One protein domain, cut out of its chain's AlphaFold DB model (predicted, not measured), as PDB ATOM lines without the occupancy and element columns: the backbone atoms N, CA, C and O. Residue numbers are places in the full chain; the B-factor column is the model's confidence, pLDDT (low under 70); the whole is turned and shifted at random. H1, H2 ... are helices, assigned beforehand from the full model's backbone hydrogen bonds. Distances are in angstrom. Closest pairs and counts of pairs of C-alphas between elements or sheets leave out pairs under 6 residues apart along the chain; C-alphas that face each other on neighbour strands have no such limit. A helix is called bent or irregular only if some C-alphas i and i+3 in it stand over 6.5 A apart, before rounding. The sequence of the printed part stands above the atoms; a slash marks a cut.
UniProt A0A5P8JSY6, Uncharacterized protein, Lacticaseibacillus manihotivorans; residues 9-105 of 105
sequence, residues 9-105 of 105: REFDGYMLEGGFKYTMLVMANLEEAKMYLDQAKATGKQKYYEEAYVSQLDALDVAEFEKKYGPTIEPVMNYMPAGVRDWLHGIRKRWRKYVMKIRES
ATOM      1  N   ARG A   9      32.267   9.556 -27.129       90.38
ATOM      2  CA  ARG A   9      30.880  10.041 -27.009       90.38
ATOM      3  C   ARG A   9      30.522  10.965 -28.163       90.38
ATOM      4  O   ARG A   9      29.442  10.834 -28.723       90.38
ATOM      5  N   GLU A  10      31.436  11.856 -28.532       91.50
ATOM      6  CA  GLU A  10      31.287  12.705 -29.716       91.50
ATOM      7  C   GLU A  10      31.173  11.846 -30.982       91.50
ATOM      8  O   GLU A  10      30.263  12.059 -31.778       91.50
ATOM      9  N   PHE A  11      32.006  10.805 -31.114       92.94
ATOM     10  CA  PHE A  11      31.912   9.855 -32.229       92.94
ATOM     11  C   PHE A  11      30.548   9.148 -32.282       92.94
ATOM     12  O   PHE A  11      29.926   9.111 -33.342       92.94
ATOM     13  N   ASP A  12      30.054   8.589 -31.165       93.75
ATOM     14  CA  ASP A  12      28.726   7.945 -31.138       93.75
ATOM     15  C   ASP A  12      27.605   8.953 -31.441       93.75
ATOM     16  O   ASP A  12      26.643   8.595 -32.116       93.75
ATOM     17  N   GLY A  13      27.764  10.221 -31.043       93.88
ATOM     18  CA  GLY A  13      26.881  11.321 -31.438       93.88
ATOM     19  C   GLY A  13      26.764  11.458 -32.958       93.88
ATOM     20  O   GLY A  13      25.662  11.339 -33.493       93.88
ATOM     21  N   TYR A  14      27.891  11.588 -33.668       93.56
ATOM     22  CA  TYR A  14      27.895  11.638 -35.138       93.56
ATOM     23  C   TYR A  14      27.298  10.379 -35.773       93.56
ATOM     24  O   TYR A  14      26.537  10.465 -36.738       93.56
ATOM     25  N   MET A  15      27.596   9.200 -35.219       95.69
ATOM     26  CA  MET A  15      27.023   7.941 -35.700       95.69
ATOM     27  C   MET A  15      25.498   7.918 -35.577       95.69
ATOM     28  O   MET A  15      24.814   7.450 -36.490       95.69
ATOM     29  N   LEU A  16      24.957   8.409 -34.462       94.88
ATOM     30  CA  LEU A  16      23.520   8.462 -34.206       94.88
ATOM     31  C   LEU A  16      22.823   9.503 -35.084       94.88
ATOM     32  O   LEU A  16      21.830   9.166 -35.730       94.88
ATOM     33  N   GLU A  17      23.352  10.724 -35.155       95.12
ATOM     34  CA  GLU A  17      22.814  11.802 -35.996       95.12
ATOM     35  C   GLU A  17      22.808  11.411 -37.478       95.12
ATOM     36  O   GLU A  17      21.820  11.613 -38.187       95.12
ATOM     37  N   GLY A  18      23.882  10.766 -37.937       92.94
ATOM     38  CA  GLY A  18      23.999  10.245 -39.293       92.94
ATOM     39  C   GLY A  18      23.150   9.003 -39.565       92.94
ATOM     40  O   GLY A  18      23.033   8.587 -40.720       92.94
ATOM     41  N   GLY A  19      22.537   8.381 -38.552       94.88
ATOM     42  CA  GLY A  19      21.832   7.103 -38.697       94.88
ATOM     43  C   GLY A  19      22.747   5.976 -39.194       94.88
ATOM     44  O   GLY A  19      22.311   5.092 -39.940       94.88
ATOM     45  N   PHE A  20      24.026   6.043 -38.837       96.56
ATOM     46  CA  PHE A  20      25.054   5.097 -39.232       96.56
ATOM     47  C   PHE A  20      25.053   3.851 -38.342       96.56
ATOM     48  O   PHE A  20      24.463   3.807 -37.259       96.56
ATOM     49  N   LYS A  21      25.722   2.792 -38.807       94.81
ATOM     50  CA  LYS A  21      25.825   1.519 -38.086       94.81
ATOM     51  C   LYS A  21      27.275   1.217 -37.744       94.81
ATOM     52  O   LYS A  21      28.162   1.402 -38.564       94.81
ATOM     53  N   TYR A  22      27.484   0.646 -36.561       95.12
ATOM     54  CA  TYR A  22      28.740  -0.008 -36.197       95.12
ATOM     55  C   TYR A  22      28.841  -1.360 -36.914       95.12
ATOM     56  O   TYR A  22      28.542  -2.413 -36.337       95.12
ATOM     57  N   THR A  23      29.186  -1.319 -38.195       96.06
ATOM     58  CA  THR A  23      29.551  -2.491 -38.999       96.06
ATOM     59  C   THR A  23      30.944  -2.987 -38.616       96.06
ATOM     60  O   THR A  23      31.669  -2.365 -37.832       96.06
ATOM     61  N   MET A  24      31.322  -4.150 -39.133       94.94
ATOM     62  CA  MET A  24      32.596  -4.781 -38.828       94.94
ATOM     63  C   MET A  24      33.781  -3.901 -39.225       94.94
ATOM     64  O   MET A  24      34.720  -3.786 -38.441       94.94
ATOM     65  N   LEU A  25      33.726  -3.268 -40.399       94.94
ATOM     66  CA  LEU A  25      34.815  -2.421 -40.881       94.94
ATOM     67  C   LEU A  25      34.925  -1.124 -40.070       94.94
ATOM     68  O   LEU A  25      36.022  -0.765 -39.653       94.94
ATOM     69  N   VAL A  26      33.792  -0.499 -39.727       96.81
ATOM     70  CA  VAL A  26      33.761   0.653 -38.808       96.81
ATOM     71  C   VAL A  26      34.401   0.290 -37.465       96.81
ATOM     72  O   VAL A  26      35.257   1.010 -36.960       96.81
ATOM     73  N   MET A  27      34.030  -0.857 -36.884       96.38
ATOM     74  CA  MET A  27      34.606  -1.311 -35.613       96.38
ATOM     75  C   MET A  27      36.100  -1.656 -35.724       96.38
ATOM     76  O   MET A  27      36.820  -1.497 -34.742       96.38
ATOM     77  N   ALA A  28      36.574  -2.118 -36.883       94.56
ATOM     78  CA  ALA A  28      37.992  -2.383 -37.111       94.56
ATOM     79  C   ALA A  28      38.819  -1.088 -37.149       94.56
ATOM     80  O   ALA A  28      39.826  -1.010 -36.449       94.56
ATOM     81  N   ASN A  29      38.349  -0.052 -37.854       95.31
ATOM     82  CA  ASN A  29      38.997   1.268 -37.865       95.31
ATOM     83  C   ASN A  29      39.029   1.894 -36.463       95.31
ATOM     84  O   ASN A  29      40.031   2.470 -36.043       95.31
ATOM     85  N   LEU A  30      37.964   1.713 -35.678       95.19
ATOM     86  CA  LEU A  30      37.940   2.157 -34.284       95.19
ATOM     87  C   LEU A  30      38.919   1.382 -33.386       95.19
ATOM     88  O   LEU A  30      39.517   1.968 -32.481       95.19
ATOM     89  N   GLU A  31      39.100   0.077 -33.613       95.19
ATOM     90  CA  GLU A  31      40.116  -0.710 -32.905       95.19
ATOM     91  C   GLU A  31      41.526  -0.199 -33.226       95.19
ATOM     92  O   GLU A  31      42.336  -0.042 -32.313       95.19
ATOM     93  N   GLU A  32      41.799   0.118 -34.492       94.62
ATOM     94  CA  GLU A  32      43.067   0.711 -34.916       94.62
ATOM     95  C   GLU A  32      43.289   2.088 -34.273       94.62
ATOM     96  O   GLU A  32      44.329   2.319 -33.649       94.62
ATOM     97  N   ALA A  33      42.277   2.961 -34.292       94.62
ATOM     98  CA  ALA A  33      42.325   4.255 -33.614       94.62
ATOM     99  C   ALA A  33      42.676   4.106 -32.126       94.62
ATOM    100  O   ALA A  33      43.506   4.840 -31.577       94.62
ATOM    101  N   LYS A  34      42.073   3.115 -31.458       93.69
ATOM    102  CA  LYS A  34      42.384   2.796 -30.064       93.69
ATOM    103  C   LYS A  34      43.836   2.336 -29.893       93.69
ATOM    104  O   LYS A  34      44.474   2.756 -28.928       93.69
ATOM    105  N   MET A  35      44.353   1.496 -30.787       94.94
ATOM    106  CA  MET A  35      45.744   1.036 -30.738       94.94
ATOM    107  C   MET A  35      46.727   2.204 -30.850       94.94
ATOM    108  O   MET A  35      47.653   2.289 -30.041       94.94
ATOM    109  N   TYR A  36      46.504   3.135 -31.783       95.31
ATOM    110  CA  TYR A  36      47.329   4.339 -31.897       95.31
ATOM    111  C   TYR A  36      47.220   5.220 -30.654       95.31
ATOM    112  O   TYR A  36      48.239   5.649 -30.119       95.31
ATOM    113  N   LEU A  37      46.019   5.421 -30.109       92.44
ATOM    114  CA  LEU A  37      45.846   6.211 -28.889       92.44
ATOM    115  C   LEU A  37      46.573   5.592 -27.684       92.44
ATOM    116  O   LEU A  37      47.168   6.314 -26.881       92.44
ATOM    117  N   ASP A  38      46.546   4.267 -27.544       94.06
ATOM    118  CA  ASP A  38      47.276   3.569 -26.484       94.06
ATOM    119  C   ASP A  38      48.801   3.736 -26.661       94.06
ATOM    120  O   ASP A  38      49.507   4.011 -25.686       94.06
ATOM    121  N   GLN A  39      49.314   3.679 -27.897       95.12
ATOM    122  CA  GLN A  39      50.724   3.978 -28.202       95.12
ATOM    123  C   GLN A  39      51.084   5.446 -27.934       95.12
ATOM    124  O   GLN A  39      52.162   5.739 -27.405       95.12
ATOM    125  N   ALA A  40      50.181   6.376 -28.244       93.38
ATOM    126  CA  ALA A  40      50.342   7.800 -27.981       93.38
ATOM    127  C   ALA A  40      50.469   8.072 -26.481       93.38
ATOM    128  O   ALA A  40      51.370   8.790 -26.052       93.38
ATOM    129  N   LYS A  41      49.622   7.433 -25.665       91.31
ATOM    130  CA  LYS A  41      49.673   7.524 -24.200       91.31
ATOM    131  C   LYS A  41      50.937   6.900 -23.619       91.31
ATOM    132  O   LYS A  41      51.496   7.447 -22.676       91.31
ATOM    133  N   ALA A  42      51.396   5.781 -24.179       95.62
ATOM    134  CA  ALA A  42      52.601   5.104 -23.709       95.62
ATOM    135  C   ALA A  42      53.893   5.871 -24.045       95.62
ATOM    136  O   ALA A  42      54.846   5.838 -23.271       95.62
ATOM    137  N   THR A  43      53.944   6.543 -25.198       95.38
ATOM    138  CA  THR A  43      55.178   7.164 -25.715       95.38
ATOM    139  C   THR A  43      55.201   8.689 -25.636       95.38
ATOM    140  O   THR A  43      56.265   9.285 -25.786       95.38
ATOM    141  N   GLY A  44      54.045   9.336 -25.471       91.19
ATOM    142  CA  GLY A  44      53.889  10.789 -25.554       91.19
ATOM    143  C   GLY A  44      54.085  11.370 -26.960       91.19
ATOM    144  O   GLY A  44      54.136  12.590 -27.108       91.19
ATOM    145  N   LYS A  45      54.227  10.537 -28.001       92.12
ATOM    146  CA  LYS A  45      54.501  11.010 -29.364       92.12
ATOM    147  C   LYS A  45      53.238  11.542 -30.034       92.12
ATOM    148  O   LYS A  45      52.262  10.813 -30.198       92.12
ATOM    149  N   GLN A  46      53.321  12.780 -30.522       91.62
ATOM    150  CA  GLN A  46      52.220  13.459 -31.209       91.62
ATOM    151  C   GLN A  46      51.707  12.697 -32.435       91.62
ATOM    152  O   GLN A  46      50.500  12.605 -32.633       91.62
ATOM    153  N   LYS A  47      52.618  12.083 -33.197       94.19
ATOM    154  CA  LYS A  47      52.289  11.304 -34.397       94.19
ATOM    155  C   LYS A  47      51.193  10.255 -34.143       94.19
ATOM    156  O   LYS A  47      50.291  10.109 -34.953       94.19
ATOM    157  N   TYR A  48      51.229   9.564 -33.004       94.75
ATOM    158  CA  TYR A  48      50.229   8.540 -32.696       94.75
ATOM    159  C   TYR A  48      48.861   9.129 -32.327       94.75
ATOM    160  O   TYR A  48      47.841   8.489 -32.554       94.75
ATOM    161  N   TYR A  49      48.806  10.351 -31.784       91.69
ATOM    162  CA  TYR A  49      47.529  11.050 -31.617       91.69
ATOM    163  C   TYR A  49      46.918  11.429 -32.972       91.69
ATOM    164  O   TYR A  49      45.703  11.377 -33.125       91.69
ATOM    165  N   GLU A  50      47.753  11.801 -33.946       92.62
ATOM    166  CA  GLU A  50      47.318  12.103 -35.316       92.62
ATOM    167  C   GLU A  50      46.815  10.846 -36.027       92.62
ATOM    168  O   GLU A  50      45.713  10.867 -36.565       92.62
ATOM    169  N   GLU A  51      47.560   9.738 -35.959       94.81
ATOM    170  CA  GLU A  51      47.139   8.449 -36.529       94.81
ATOM    171  C   GLU A  51      45.831   7.954 -35.891       94.81
ATOM    172  O   GLU A  51      44.919   7.540 -36.600       94.81
ATOM    173  N   ALA A  52      45.674   8.094 -34.567       93.94
ATOM    174  CA  ALA A  52      44.422   7.760 -33.892       93.94
ATOM    175  C   ALA A  52      43.237   8.584 -34.414       93.94
ATOM    176  O   ALA A  52      42.153   8.039 -34.615       93.94
ATOM    177  N   TYR A  53      43.436   9.886 -34.631       92.69
ATOM    178  CA  TYR A  53      42.396  10.768 -35.150       92.69
ATOM    179  C   TYR A  53      42.038  10.444 -36.605       92.69
ATOM    180  O   TYR A  53      40.858  10.375 -36.937       92.69
ATOM    181  N   VAL A  54      43.032  10.171 -37.456       94.44
ATOM    182  CA  VAL A  54      42.803   9.748 -38.848       94.44
ATOM    183  C   VAL A  54      41.972   8.467 -38.895       94.44
ATOM    184  O   VAL A  54      40.934   8.454 -39.547       94.44
ATOM    185  N   SER A  55      42.319   7.442 -38.110       95.94
ATOM    186  CA  SER A  55      41.534   6.199 -38.063       95.94
ATOM    187  C   SER A  55      40.098   6.401 -37.548       95.94
ATOM    188  O   SER A  55      39.197   5.643 -37.909       95.94
ATOM    189  N   GLN A  56      39.840   7.419 -36.714       94.75
ATOM    190  CA  GLN A  56      38.469   7.789 -36.337       94.75
ATOM    191  C   GLN A  56      37.701   8.417 -37.504       94.75
ATOM    192  O   GLN A  56      36.522   8.113 -37.670       94.75
ATOM    193  N   LEU A  57      38.343   9.271 -38.306       95.00
ATOM    194  CA  LEU A  57      37.727   9.838 -39.507       95.00
ATOM    195  C   LEU A  57      37.446   8.749 -40.547       95.00
ATOM    196  O   LEU A  57      36.324   8.667 -41.034       95.00
ATOM    197  N   ASP A  58      38.385   7.827 -40.766       96.19
ATOM    198  CA  ASP A  58      38.183   6.676 -41.656       96.19
ATOM    199  C   ASP A  58      36.990   5.814 -41.209       96.19
ATOM    200  O   ASP A  58      36.246   5.275 -42.028       96.19
ATOM    201  N   ALA A  59      36.762   5.676 -39.898       96.81
ATOM    202  CA  ALA A  59      35.588   4.979 -39.383       96.81
ATOM    203  C   ALA A  59      34.269   5.696 -39.733       96.81
ATOM    204  O   ALA A  59      33.278   5.014 -40.004       96.81
ATOM    205  N   LEU A  60      34.244   7.035 -39.752       96.12
ATOM    206  CA  LEU A  60      33.078   7.817 -40.184       96.12
ATOM    207  C   LEU A  60      32.875   7.738 -41.702       96.12
ATOM    208  O   LEU A  60      31.755   7.484 -42.144       96.12
ATOM    209  N   ASP A  61      33.943   7.869 -42.485       96.88
ATOM    210  CA  ASP A  61      33.883   7.783 -43.947       96.88
ATOM    211  C   ASP A  61      33.377   6.406 -44.399       96.88
ATOM    212  O   ASP A  61      32.507   6.292 -45.269       96.88
ATOM    213  N   VAL A  62      33.851   5.335 -43.751       97.62
ATOM    214  CA  VAL A  62      33.336   3.977 -43.975       97.62
ATOM    215  C   VAL A  62      31.869   3.873 -43.570       97.62
ATOM    216  O   VAL A  62      31.074   3.291 -44.305       97.62
ATOM    217  N   ALA A  63      31.481   4.428 -42.423       97.56
ATOM    218  CA  ALA A  63      30.098   4.394 -41.963       97.56
ATOM    219  C   ALA A  63      29.138   5.089 -42.947       97.56
ATOM    220  O   ALA A  63      28.049   4.569 -43.225       97.56
ATOM    221  N   GLU A  64      29.544   6.227 -43.510       97.38
ATOM    222  CA  GLU A  64      28.788   6.936 -44.539       97.38
ATOM    223  C   GLU A  64      28.718   6.129 -45.841       97.38
ATOM    224  O   GLU A  64      27.630   5.936 -46.401       97.38
ATOM    225  N   PHE A  65      29.853   5.595 -46.293       97.44
ATOM    226  CA  PHE A  65      29.921   4.743 -47.476       97.44
ATOM    227  C   PHE A  65      28.989   3.531 -47.348       97.44
ATOM    228  O   PHE A  65      28.152   3.281 -48.219       97.44
ATOM    229  N   GLU A  66      29.068   2.797 -46.240       97.69
ATOM    230  CA  GLU A  66      28.297   1.571 -46.035       97.69
ATOM    231  C   GLU A  66      26.811   1.836 -45.782       97.69
ATOM    232  O   GLU A  66      25.973   0.981 -46.080       97.69
ATOM    233  N   LYS A  67      26.436   3.034 -45.314       96.44
ATOM    234  CA  LYS A  67      25.029   3.459 -45.312       96.44
ATOM    235  C   LYS A  67      24.469   3.526 -46.733       96.44
ATOM    236  O   LYS A  67      23.304   3.182 -46.936       96.44
ATOM    237  N   LYS A  68      25.275   3.960 -47.705       96.06
ATOM    238  CA  LYS A  68      24.860   4.117 -49.106       96.06
ATOM    239  C   LYS A  68      24.951   2.819 -49.909       96.06
ATOM    240  O   LYS A  68      24.075   2.566 -50.731       96.06
ATOM    241  N   TYR A  69      25.988   2.015 -49.686       96.62
ATOM    242  CA  TYR A  69      26.313   0.865 -50.542       96.62
ATOM    243  C   TYR A  69      26.197  -0.500 -49.847       96.62
ATOM    244  O   TYR A  69      26.296  -1.533 -50.506       96.62
ATOM    245  N   GLY A  70      25.921  -0.516 -48.543       94.88
ATOM    246  CA  GLY A  70      25.864  -1.726 -47.728       94.88
ATOM    247  C   GLY A  70      27.215  -2.099 -47.098       94.88
ATOM    248  O   GLY A  70      28.237  -1.503 -47.432       94.88
ATOM    249  N   PRO A  71      27.232  -3.071 -46.163       95.00
ATOM    250  CA  PRO A  71      28.446  -3.457 -45.442       95.00
ATOM    251  C   PRO A  71      29.484  -4.135 -46.343       95.00
ATOM    252  O   PRO A  71      29.144  -5.000 -47.150       95.00
ATOM    253  N   THR A  72      30.756  -3.802 -46.147       91.38
ATOM    254  CA  THR A  72      31.877  -4.248 -46.987       91.38
ATOM    255  C   THR A  72      32.389  -5.628 -46.583       91.38
ATOM    256  O   THR A  72      32.660  -6.480 -47.426       91.38
ATOM    257  N   ILE A  73      32.529  -5.865 -45.276       90.69
ATOM    258  CA  ILE A  73      33.233  -7.038 -44.731       90.69
ATOM    259  C   ILE A  73      32.267  -8.181 -44.426       90.69
ATOM    260  O   ILE A  73      32.563  -9.345 -44.704       90.69
ATOM    261  N   GLU A  74      31.100  -7.870 -43.868       92.38
ATOM    262  CA  GLU A  74      30.102  -8.848 -43.442       92.38
ATOM    263  C   GLU A  74      29.699  -9.850 -44.534       92.38
ATOM    264  O   GLU A  74      29.633 -11.038 -44.203       92.38
ATOM    265  N   PRO A  75      29.479  -9.454 -45.807       93.12
ATOM    266  CA  PRO A  75      29.087 -10.393 -46.857       93.12
ATOM    267  C   PRO A  75      30.166 -11.426 -47.198       93.12
ATOM    268  O   PRO A  75      29.846 -12.529 -47.638       93.12
ATOM    269  N   VAL A  76      31.443 -11.092 -46.986       90.94
ATOM    270  CA  VAL A  76      32.581 -11.928 -47.398       90.94
ATOM    271  C   VAL A  76      33.299 -12.615 -46.232       90.94
ATOM    272  O   VAL A  76      34.213 -13.406 -46.461       90.94
ATOM    273  N   MET A  77      32.868 -12.400 -44.980       90.44
ATOM    274  CA  MET A  77      33.518 -12.974 -43.785       90.44
ATOM    275  C   MET A  77      33.706 -14.496 -43.840       90.44
ATOM    276  O   MET A  77      34.719 -15.013 -43.367       90.44
ATOM    277  N   ASN A  78      32.754 -15.229 -44.425       88.88
ATOM    278  CA  ASN A  78      32.816 -16.693 -44.512       88.88
ATOM    279  C   ASN A  78      33.908 -17.208 -45.461       88.88
ATOM    280  O   ASN A  78      34.290 -18.375 -45.363       88.88
ATOM    281  N   TYR A  79      34.428 -16.346 -46.331       92.12
ATOM    282  CA  TYR A  79      35.511 -16.656 -47.263       92.12
ATOM    283  C   TYR A  79      36.879 -16.195 -46.746       92.12
ATOM    284  O   TYR A  79      37.903 -16.514 -47.343       92.12
ATOM    285  N   MET A  80      36.920 -15.469 -45.624       92.06
ATOM    286  CA  MET A  80      38.175 -15.028 -45.018       92.06
ATOM    287  C   MET A  80      38.895 -16.176 -44.297       92.06
ATOM    288  O   MET A  80      38.222 -17.065 -43.750       92.06
ATOM    289  N   PRO A  81      40.242 -16.128 -44.210       95.56
ATOM    290  CA  PRO A  81      41.019 -17.044 -43.381       95.56
ATOM    291  C   PRO A  81      40.520 -17.066 -41.931       95.56
ATOM    292  O   PRO A  81      40.145 -16.026 -41.386       95.56
ATOM    293  N   ALA A  82      40.561 -18.240 -41.291       91.31
ATOM    294  CA  ALA A  82      40.031 -18.437 -39.937       91.31
ATOM    295  C   ALA A  82      40.601 -17.430 -38.922       91.31
ATOM    296  O   ALA A  82      39.837 -16.775 -38.223       91.31
ATOM    297  N   GLY A  83      41.921 -17.205 -38.931       92.81
ATOM    298  CA  GLY A  83      42.557 -16.243 -38.022       92.81
ATOM    299  C   GLY A  83      42.052 -14.803 -38.186       92.81
ATOM    300  O   GLY A  83      41.857 -14.103 -37.197       92.81
ATOM    301  N   VAL A  84      41.767 -14.375 -39.421       90.38
ATOM    302  CA  VAL A  84      41.200 -13.041 -39.694       90.38
ATOM    303  C   VAL A  84      39.762 -12.967 -39.188       90.38
ATOM    304  O   VAL A  84      39.379 -12.005 -38.525       90.38
ATOM    305  N   ARG A  85      38.966 -14.006 -39.451       92.19
ATOM    306  CA  ARG A  85      37.571 -14.088 -39.008       92.19
ATOM    307  C   ARG A  85      37.450 -14.050 -37.485       92.19
ATOM    308  O   ARG A  85      36.637 -13.295 -36.955       92.19
ATOM    309  N   ASP A  86      38.276 -14.824 -36.789       93.94
ATOM    310  CA  ASP A  86      38.291 -14.880 -35.327       93.94
ATOM    311  C   ASP A  86      38.692 -13.534 -34.724       93.94
ATOM    312  O   ASP A  86      38.062 -13.053 -33.776       93.94
ATOM    313  N   TRP A  87      39.691 -12.878 -35.319       91.50
ATOM    314  CA  TRP A  87      40.107 -11.538 -34.924       91.50
ATOM    315  C   TRP A  87      38.973 -10.510 -35.081       91.50
ATOM    316  O   TRP A  87      38.650  -9.807 -34.117       91.50
ATOM    317  N   LEU A  88      38.290 -10.490 -36.233       92.38
ATOM    318  CA  LEU A  88      37.138  -9.614 -36.494       92.38
ATOM    319  C   LEU A  88      35.968  -9.890 -35.535       92.38
ATOM    320  O   LEU A  88      35.372  -8.967 -34.975       92.38
ATOM    321  N   HIS A  89      35.657 -11.158 -35.257       93.38
ATOM    322  CA  HIS A  89      34.654 -11.508 -34.249       93.38
ATOM    323  C   HIS A  89      35.032 -11.008 -32.850       93.38
ATOM    324  O   HIS A  89      34.164 -10.519 -32.112       93.38
ATOM    325  N   GLY A  90      36.315 -11.082 -32.494       94.81
ATOM    326  CA  GLY A  90      36.855 -10.517 -31.261       94.81
ATOM    327  C   GLY A  90      36.623  -9.008 -31.161       94.81
ATOM    328  O   GLY A  90      36.098  -8.542 -30.144       94.81
ATOM    329  N   ILE A  91      36.945  -8.264 -32.224       94.31
ATOM    330  CA  ILE A  91      36.702  -6.815 -32.338       94.31
ATOM    331  C   ILE A  91      35.217  -6.511 -32.140       94.31
ATOM    332  O   ILE A  91      34.855  -5.767 -31.227       94.31
ATOM    333  N   ARG A  92      34.333  -7.163 -32.905       93.31
ATOM    334  CA  ARG A  92      32.879  -6.964 -32.802       93.31
ATOM    335  C   ARG A  92      32.356  -7.171 -31.385       93.31
ATOM    336  O   ARG A  92      31.504  -6.413 -30.921       93.31
ATOM    337  N   LYS A  93      32.839  -8.200 -30.682       94.38
ATOM    338  CA  LYS A  93      32.429  -8.483 -29.299       94.38
ATOM    339  C   LYS A  93      32.877  -7.383 -28.334       94.38
ATOM    340  O   LYS A  93      32.111  -7.049 -27.428       94.38
ATOM    341  N   ARG A  94      34.086  -6.832 -28.499       93.75
ATOM    342  CA  ARG A  94      34.595  -5.724 -27.672       93.75
ATOM    343  C   ARG A  94      33.809  -4.442 -27.925       93.75
ATOM    344  O   ARG A  94      33.253  -3.881 -26.983       93.75
ATOM    345  N   TRP A  95      33.679  -4.039 -29.184       93.31
ATOM    346  CA  TRP A  95      33.035  -2.777 -29.548       93.31
ATOM    347  C   TRP A  95      31.548  -2.744 -29.238       93.31
ATOM    348  O   TRP A  95      31.078  -1.748 -28.699       93.31
ATOM    349  N   ARG A  96      30.818  -3.851 -29.424       90.50
ATOM    350  CA  ARG A  96      29.420  -3.931 -28.967       90.50
ATOM    351  C   ARG A  96      29.269  -3.590 -27.487       90.50
ATOM    352  O   ARG A  96      28.352  -2.863 -27.127       90.50
ATOM    353  N   LYS A  97      30.179  -4.071 -26.635       90.62
ATOM    354  CA  LYS A  97      30.156  -3.746 -25.204       90.62
ATOM    355  C   LYS A  97      30.475  -2.275 -24.945       90.62
ATOM    356  O   LYS A  97      29.846  -1.684 -24.076       90.62
ATOM    357  N   TYR A  98      31.433  -1.688 -25.663       89.06
ATOM    358  CA  TYR A  98      31.759  -0.265 -25.511       89.06
ATOM    359  C   TYR A  98      30.610   0.642 -25.947       89.06
ATOM    360  O   TYR A  98      30.248   1.549 -25.202       89.06
ATOM    361  N   VAL A  99      29.995   0.354 -27.096       88.62
ATOM    362  CA  VAL A  99      28.839   1.100 -27.616       88.62
ATOM    363  C   VAL A  99      27.640   0.991 -26.670       88.62
ATOM    364  O   VAL A  99      26.959   1.976 -26.428       88.62
ATOM    365  N   MET A 100      27.383  -0.181 -26.081       88.88
ATOM    366  CA  MET A 100      26.328  -0.299 -25.065       88.88
ATOM    367  C   MET A 100      26.621   0.576 -23.845       88.88
ATOM    368  O   MET A 100      25.785   1.384 -23.459       88.88
ATOM    369  N   LYS A 101      27.833   0.473 -23.287       88.31
ATOM    370  CA  LYS A 101      28.220   1.238 -22.095       88.31
ATOM    371  C   LYS A 101      28.073   2.743 -22.287       88.31
ATOM    372  O   LYS A 101      27.620   3.416 -21.371       88.31
ATOM    373  N   ILE A 102      28.460   3.270 -23.450       86.06
ATOM    374  CA  ILE A 102      28.393   4.715 -23.688       86.06
ATOM    375  C   ILE A 102      26.965   5.227 -23.881       86.06
ATOM    376  O   ILE A 102      26.705   6.380 -23.570       86.06
ATOM    377  N   ARG A 103      26.049   4.368 -24.340       83.62
ATOM    378  CA  ARG A 103      24.627   4.692 -24.523       83.62
ATOM    379  C   ARG A 103      23.795   4.532 -23.251       83.62
ATOM    380  O   ARG A 103      22.703   5.077 -23.169       83.62
ATOM    381  N   GLU A 104      24.301   3.777 -22.282       79.94
ATOM    382  CA  GLU A 104      23.720   3.632 -20.941       79.94
ATOM    383  C   GLU A 104      24.204   4.718 -19.955       79.94
ATOM    384  O   GLU A 104      23.676   4.805 -18.848       79.94
ATOM    385  N   SER A 105      25.207   5.522 -20.342       57.12
ATOM    386  CA  SER A 105      25.862   6.561 -19.520       57.12
ATOM    387  C   SER A 105      25.478   7.972 -19.937       57.12
ATOM    388  O   SER A 105      25.526   8.882 -19.081       57.12
TER     389      SER A 105
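What this domain is: This is residues 9 to 105 of the 105 residues of an uncharacterized protein of Lacticaseibacillus manihotivorans (UniProt A0A5P8JSY6). A long helical hairpin of H2 and H3, side by side, makes the longest axis, and the long helix H5 crosses it at nearly a right angle, packed on the first part of H2 with H3 on the far side of H2. Two short helices lie toward the two ends of H5: H1 near its last turns and also near H3, and H4 near its first turns, where residues 78 to 84 stick out. The printed part has 97 residues with five named helices, H1 to H5 in order along the chain, and no named strand; the class is all helix. The whole is compact, with a radius of gyration of the C-alphas of 13.9 A and spans of 39 by 33 by 25 A.

Where its parts are: The longest helix is H3, residues 46 to 69, 34.7 A from first to last C-alpha; it begins at C-alpha 46, (52.220, 13.459, -31.209). H2, residues 24 to 43, measures 28.7 A. H5, residues 82 to 103, measures 31.8 A and ends at C-alpha 103, (24.627, 4.692, -24.523). H1, residues 9 to 17, measures 12.2 A and begins at C-alpha 9, (30.880, 10.041, -27.009). H4, residues 74 to 79, measures 10.2 A and is irregular, with C-alphas 75 and 78 7.7 A apart.

How they stand to each other: H3 and H2 touch and form a hairpin, at a shallow tilt of 7 degrees, opposite ways; their closest C-alphas, of Ala 52 and Ala 33, are 4.1 A apart. H5 touches H2 about perpendicular, at 79 degrees, through residues 88 to 95 of H5 and 24 to 31 of H2 alone; the closest C-alphas are those of Arg 92 and Met 24, 6.4 A apart. H3 and H5 are apart. H1 is close to H3 but not clearly touching, the closest C-alphas being those of Met 15 and Leu 60, 7.5 A apart. H1 is also close to H5 but not clearly touching, with the closest C-alphas, of Arg 9 and Ile 102, 6.8 A apart. H4 is close to H5 but not clearly touching, the closest C-alphas being those of Met 77 and Arg 85, 6.4 A apart. H1 and H4 are apart. In H1, H2 and H3 every O i to N i+4 pair is within hydrogen-bond range; in H5 17 of 18 are, and in H4 0 of 2, beside 1 of 3 O i to N i+3 pairs.

The domain as a whole: The two C-alphas farthest apart, of Gly 44 and Tyr 79, are 39.5 A apart. The printed part has no cut, and no link is long: H1 to H2 is short, the other three are tight. The mean pLDDT of the printed part is 93.1, and residue 105, the chain's last, is the one printed residue under 70.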